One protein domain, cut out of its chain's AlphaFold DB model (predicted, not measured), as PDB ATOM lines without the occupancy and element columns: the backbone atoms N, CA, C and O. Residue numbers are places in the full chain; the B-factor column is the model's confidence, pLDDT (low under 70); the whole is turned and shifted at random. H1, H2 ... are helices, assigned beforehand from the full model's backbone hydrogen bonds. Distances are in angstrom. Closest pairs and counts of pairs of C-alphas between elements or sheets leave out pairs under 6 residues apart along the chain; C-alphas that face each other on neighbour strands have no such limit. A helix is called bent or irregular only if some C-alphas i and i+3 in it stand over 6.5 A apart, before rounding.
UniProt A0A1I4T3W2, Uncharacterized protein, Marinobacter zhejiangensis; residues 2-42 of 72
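AT A GLANCE: This is residues 2 to 42 of the 72 residues of an uncharacterized protein of Marinobacter zhejiangensis (UniProt A0A1I4T3W2). One long helix, H1, makes the length of this model, and the chain folds back at its far end into a small head, where H3 crosses the last part of H1 and the short H2 makes the turn between them. The first part of H1, with the printed residues before it, sticks out as a free arm, residues 2 to 12. The printed part has 41 residues with three named helices, in the order H1, H2, H3, and no named strand; its class is all helix. The whole is loose, with a radius of gyration of the C-alphas of 11.9 A, and its C-alphas span 42 by 15 by 15 A.

IN THESE COORDINATES: H1 is the longest helix, residues 5 to 21, and measures 24.3 A from its first to its last C-alpha. It begins with C-alpha 5 at (181.487, 177.851, 153.966) and ends with C-alpha 21 at (198.426, 160.486, 154.552). H2 holds residues 25 to 31 and is 10.7 A long. It is irregular: C-alphas 26 and 29 are 7.9 A apart, against about 5 A in a regular helix, and its line is a rough one. H3 holds residues 33 to 41, is 12.8 A long, and ends with C-alpha 41 at (200.155, 168.896, 149.323).

HOW THE PARTS SIT: H1 touches H3 with residues 14 to 21 alone, and the closest C-alphas of the two, those of Lys 18 and Ser 40, are 5.5 A apart. The lines of H1 and H3 are about perpendicular, at 76 degrees. H1 and H2 are close but not clearly touching; their closest C-alphas, those of Arg 21 and Ala 29, are 7.2 A apart. They run opposite ways at a steep tilt of 50 degrees. H2 and H3 touch only at the corner by their link, with the C-alphas of Ala 29 and Leu 36 the closest at 5.0 A. These two run opposite ways at a steep tilt of 54 degrees. In H1 every O i to N i+4 pair is within hydrogen-bond range; in H3 4 of 5 are, and in H2 0 of 3, beside 3 of 4 O i to N i+3 pairs.

THE WHOLE: The outline is a rod, and the two C-alphas farthest apart, those of Met 2 and Gly 26, are 42.4 A from each other. Residues 2 to 12, of which 5 to 12 belong to H1, stand free. The body without them has 30 residues, spans 22 by 15 by 13 A and has a radius of gyration of 7.8 A. The links from H1 to H2 and from H2 to H3 are tight, with 3 residues and 1 residue between the helices. The printed part has no cut. Its mean pLDDT is 89.1, and residues 2 to 4 are under 70.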
ATOM      1  N   MET A   2     177.669 186.438 153.631       59.75
ATOM      2  CA  MET A   2     177.670 185.060 153.118       59.75
ATOM      3  C   MET A   2     178.611 184.213 153.993       59.75
ATOM      4  O   MET A   2     179.799 184.511 154.066       59.75
ATOM      5  N   LYS A   3     178.070 183.215 154.712       64.06
ATOM      6  CA  LYS A   3     178.814 182.343 155.646       64.06
ATOM      7  C   LYS A   3     180.101 181.816 154.998       64.06
ATOM      8  O   LYS A   3     180.077 181.385 153.848       64.06
ATOM      9  N   ASP A   4     181.182 181.773 155.779       67.19
ATOM     10  CA  ASP A   4     182.540 181.279 155.473       67.19
ATOM     11  C   ASP A   4     182.635 179.782 155.064       67.19
ATOM     12  O   ASP A   4     183.620 179.084 155.331       67.19
ATOM     13  N   THR A   5     181.623 179.250 154.381       78.75
ATOM     14  CA  THR A   5     181.487 177.851 153.966       78.75
ATOM     15  C   THR A   5     182.680 177.400 153.130       78.75
ATOM     16  O   THR A   5     183.259 176.349 153.392       78.75
ATOM     17  N   LYS A   6     183.160 178.235 152.199       86.50
ATOM     18  CA  LYS A   6     184.327 177.920 151.354       86.50
ATOM     19  C   LYS A   6     185.614 177.744 152.169       86.50
ATOM     20  O   LYS A   6     186.424 176.868 151.863       86.50
ATOM     21  N   ARG A   7     185.830 178.555 153.211       89.12
ATOM     22  CA  ARG A   7     187.018 178.445 154.077       89.12
ATOM     23  C   ARG A   7     186.934 177.215 154.972       89.12
ATOM     24  O   ARG A   7     187.928 176.495 155.104       89.12
ATOM     25  N   ALA A   8     185.762 176.964 155.550       90.81
ATOM     26  CA  ALA A   8     185.501 175.774 156.350       90.81
ATOM     27  C   ALA A   8     185.711 174.488 155.530       90.81
ATOM     28  O   ALA A   8     186.445 173.601 155.967       90.81
ATOM     29  N   LEU A   9     185.191 174.433 154.298       93.06
ATOM     30  CA  LEU A   9     185.370 173.299 153.384       93.06
ATOM     31  C   LEU A   9     186.844 173.037 153.055       93.06
ATOM     32  O   LEU A   9     187.303 171.898 153.137       93.06
ATOM     33  N   ARG A  10     187.632 174.084 152.764       91.62
ATOM     34  CA  ARG A  10     189.081 173.926 152.536       91.62
ATOM     35  C   ARG A  10     189.785 173.316 153.746       91.62
ATOM     36  O   ARG A  10     190.605 172.413 153.589       91.62
ATOM     37  N   ARG A  11     189.460 173.775 154.959       93.12
ATOM     38  CA  ARG A  11     190.026 173.230 156.205       93.12
ATOM     39  C   ARG A  11     189.628 171.772 156.417       93.12
ATOM     40  O   ARG A  11     190.485 170.964 156.771       93.12
ATOM     41  N   HIS A  12     188.367 171.434 156.153       94.25
ATOM     42  CA  HIS A  12     187.867 170.065 156.222       94.25
ATOM     43  C   HIS A  12     188.625 169.137 155.261       94.25
ATOM     44  O   HIS A  12     189.152 168.110 155.688       94.25
ATOM     45  N   HIS A  13     188.787 169.530 153.993       94.75
ATOM     46  CA  HIS A  13     189.539 168.744 153.010       94.75
ATOM     47  C   HIS A  13     191.000 168.546 153.414       94.75
ATOM     48  O   HIS A  13     191.507 167.428 153.351       94.75
ATOM     49  N   VAL A  14     191.668 169.598 153.896       94.38
ATOM     50  CA  VAL A  14     193.047 169.485 154.393       94.38
ATOM     51  C   VAL A  14     193.123 168.530 155.588       94.38
ATOM     52  O   VAL A  14     194.032 167.704 155.640       94.38
ATOM     53  N   LYS A  15     192.172 168.597 156.531       95.31
ATOM     54  CA  LYS A  15     192.110 167.680 157.683       95.31
ATOM     55  C   LYS A  15     191.938 166.229 157.231       95.31
ATOM     56  O   LYS A  15     192.668 165.365 157.714       95.31
ATOM     57  N   ARG A  16     191.033 165.975 156.280       96.50
ATOM     58  CA  ARG A  16     190.813 164.646 155.691       96.50
ATOM     59  C   ARG A  16     192.088 164.105 155.041       96.50
ATOM     60  O   ARG A  16     192.558 163.046 155.429       96.50
ATOM     61  N   ILE A  17     192.714 164.876 154.151       95.12
ATOM     62  CA  ILE A  17     193.940 164.454 153.453       95.12
ATOM     63  C   ILE A  17     195.082 164.176 154.443       95.12
ATOM     64  O   ILE A  17     195.821 163.209 154.279       95.12
ATOM     65  N   LYS A  18     195.234 164.997 155.491       94.62
ATOM     66  CA  LYS A  18     196.225 164.745 156.550       94.62
ATOM     67  C   LYS A  18     195.954 163.435 157.293       94.62
ATOM     68  O   LYS A  18     196.906 162.730 157.610       94.62
ATOM     69  N   LYS A  19     194.686 163.102 157.564       94.75
ATOM     70  CA  LYS A  19     194.299 161.830 158.194       94.75
ATOM     71  C   LYS A  19     194.690 160.644 157.310       94.75
ATOM     72  O   LYS A  19     195.316 159.719 157.817       94.75
ATOM     73  N   ASP A  20     194.392 160.718 156.015       94.12
ATOM     74  CA  ASP A  20     194.677 159.646 155.054       94.12
ATOM     75  C   ASP A  20     196.194 159.436 154.879       94.12
ATOM     76  O   ASP A  20     196.684 158.309 154.861       94.12
ATOM     77  N   ARG A  21     196.975 160.525 154.825       92.69
ATOM     78  CA  ARG A  21     198.426 160.486 154.552       92.69
ATOM     79  C   ARG A  21     199.318 160.300 155.783       92.69
ATOM     80  O   ARG A  21     200.534 160.211 155.645       92.69
ATOM     81  N   ARG A  22     198.758 160.224 156.994       92.75
ATOM     82  CA  ARG A  22     199.539 160.155 158.251       92.75
ATOM     83  C   ARG A  22     200.493 158.952 158.325       92.75
ATOM     84  O   ARG A  22     201.541 159.044 158.954       92.75
ATOM     85  N   ASN A  23     200.135 157.846 157.671       91.81
ATOM     86  CA  ASN A  23     200.897 156.596 157.688       91.81
ATOM     87  C   ASN A  23     201.851 156.454 156.490       91.81
ATOM     88  O   ASN A  23     202.478 155.411 156.329       91.81
ATOM     89  N   TYR A  24     201.979 157.482 155.646       90.94
ATOM     90  CA  TYR A  24     202.893 157.431 154.508       90.94
ATOM     91  C   TYR A  24     204.345 157.297 154.973       90.94
ATOM     92  O   TYR A  24     204.723 157.805 156.035       90.94
ATOM     93  N   TRP A  25     205.139 156.607 154.147       88.81
ATOM     94  CA  TRP A  25     206.549 156.300 154.400       88.81
ATOM     95  C   TRP A  25     206.753 155.608 155.760       88.81
ATOM     96  O   TRP A  25     207.523 156.072 156.598       88.81
ATOM     97  N   GLY A  26     205.964 154.561 156.033       87.94
ATOM     98  CA  GLY A  26     206.028 153.816 157.298       87.94
ATOM     99  C   GLY A  26     205.607 154.628 158.529       87.94
ATOM    100  O   GLY A  26     205.996 154.312 159.648       87.94
ATOM    101  N   GLY A  27     204.841 155.708 158.349       88.19
ATOM    102  CA  GLY A  27     204.459 156.605 159.441       88.19
ATOM    103  C   GLY A  27     205.479 157.701 159.751       88.19
ATOM    104  O   GLY A  27     205.288 158.439 160.716       88.19
ATOM    105  N   HIS A  28     206.508 157.897 158.926       87.81
ATOM    106  CA  HIS A  28     207.384 159.067 159.045       87.81
ATOM    107  C   HIS A  28     206.599 160.383 158.861       87.81
ATOM    108  O   HIS A  28     206.873 161.391 159.510       87.81
ATOM    109  N   ALA A  29     205.547 160.378 158.030       88.50
ATOM    110  CA  ALA A  29     204.729 161.567 157.792       88.50
ATOM    111  C   ALA A  29     204.068 162.133 159.065       88.50
ATOM    112  O   ALA A  29     203.972 163.353 159.201       88.50
ATOM    113  N   ARG A  30     203.627 161.277 160.001       91.81
ATOM    114  CA  ARG A  30     202.980 161.702 161.260       91.81
ATOM    115  C   ARG A  30     203.953 162.193 162.334       91.81
ATOM    116  O   ARG A  30     203.492 162.813 163.284       91.81
ATOM    117  N   GLN A  31     205.259 161.957 162.189       92.25
ATOM    118  CA  GLN A  31     206.256 162.339 163.200       92.25
ATOM    119  C   GLN A  31     206.411 163.861 163.343       92.25
ATOM    120  O   GLN A  31     206.856 164.349 164.374       92.25
ATOM    121  N   SER A  32     206.026 164.634 162.323       91.44
ATOM    122  CA  SER A  32     206.108 166.094 162.359       91.44
ATOM    123  C   SER A  32     204.915 166.740 161.667       91.44
ATOM    124  O   SER A  32     204.612 166.447 160.511       91.44
ATOM    125  N   VAL A  33     204.290 167.719 162.328       91.12
ATOM    126  CA  VAL A  33     203.198 168.524 161.748       91.12
ATOM    127  C   VAL A  33     203.649 169.239 160.469       91.12
ATOM    128  O   VAL A  33     202.871 169.368 159.519       91.12
ATOM    129  N   LYS A  34     204.921 169.659 160.407       90.56
ATOM    130  CA  LYS A  34     205.527 170.285 159.223       90.56
ATOM    131  C   LYS A  34     205.617 169.291 158.068       90.56
ATOM    132  O   LYS A  34     205.239 169.622 156.944       90.56
ATOM    133  N   VAL A  35     206.081 168.073 158.346       89.56
ATOM    134  CA  VAL A  35     206.192 166.999 157.348       89.56
ATOM    135  C   VAL A  35     204.808 166.570 156.872       89.56
ATOM    136  O   VAL A  35     204.581 166.527 155.667       89.56
ATOM    137  N   LEU A  36     203.849 166.374 157.778       92.44
ATOM    138  CA  LEU A  36     202.464 166.048 157.432       92.44
ATOM    139  C   LEU A  36     201.797 167.157 156.606       92.44
ATOM    140  O   LEU A  36     201.039 166.889 155.673       92.44
ATOM    141  N   GLY A  37     202.104 168.420 156.914       91.75
ATOM    142  CA  GLY A  37     201.683 169.578 156.133       91.75
ATOM    143  C   GLY A  37     202.199 169.527 154.694       91.75
ATOM    144  O   GLY A  37     201.405 169.663 153.763       91.75
ATOM    145  N   LYS A  38     203.495 169.256 154.500       89.50
ATOM    146  CA  LYS A  38     204.077 169.047 153.163       89.50
ATOM    147  C   LYS A  38     203.449 167.840 152.470       89.50
ATOM    148  O   LYS A  38     202.944 167.985 151.362       89.50
ATOM    149  N   CYS A  39     203.374 166.702 153.158       90.75
ATOM    150  CA  CYS A  39     202.799 165.456 152.657       90.75
ATOM    151  C   CYS A  39     201.349 165.645 152.189       90.75
ATOM    152  O   CYS A  39     200.959 165.081 151.173       90.75
ATOM    153  N   SER A  40     200.560 166.504 152.851       90.69
ATOM    154  CA  SER A  40     199.182 166.822 152.443       90.69
ATOM    155  C   SER A  40     199.063 167.534 151.089       90.69
ATOM    156  O   SER A  40     198.031 167.423 150.434       90.69
ATOM    157  N   ARG A  41     200.118 168.221 150.632       88.31
ATOM    158  CA  ARG A  41     200.155 168.896 149.323       88.31
ATOM    159  C   ARG A  41     200.940 168.075 148.306       88.31
ATOM    160  O   ARG A  41     200.450 167.836 147.211       88.31
ATOM    161  N   THR A  42     202.109 167.589 148.703       86.31
ATOM    162  CA  THR A  42     203.061 166.850 147.870       86.31
ATOM    163  C   THR A  42     203.446 165.545 148.580       86.31
ATOM    164  O   THR A  42     204.263 165.577 149.504       86.31
TER     165      THR A  42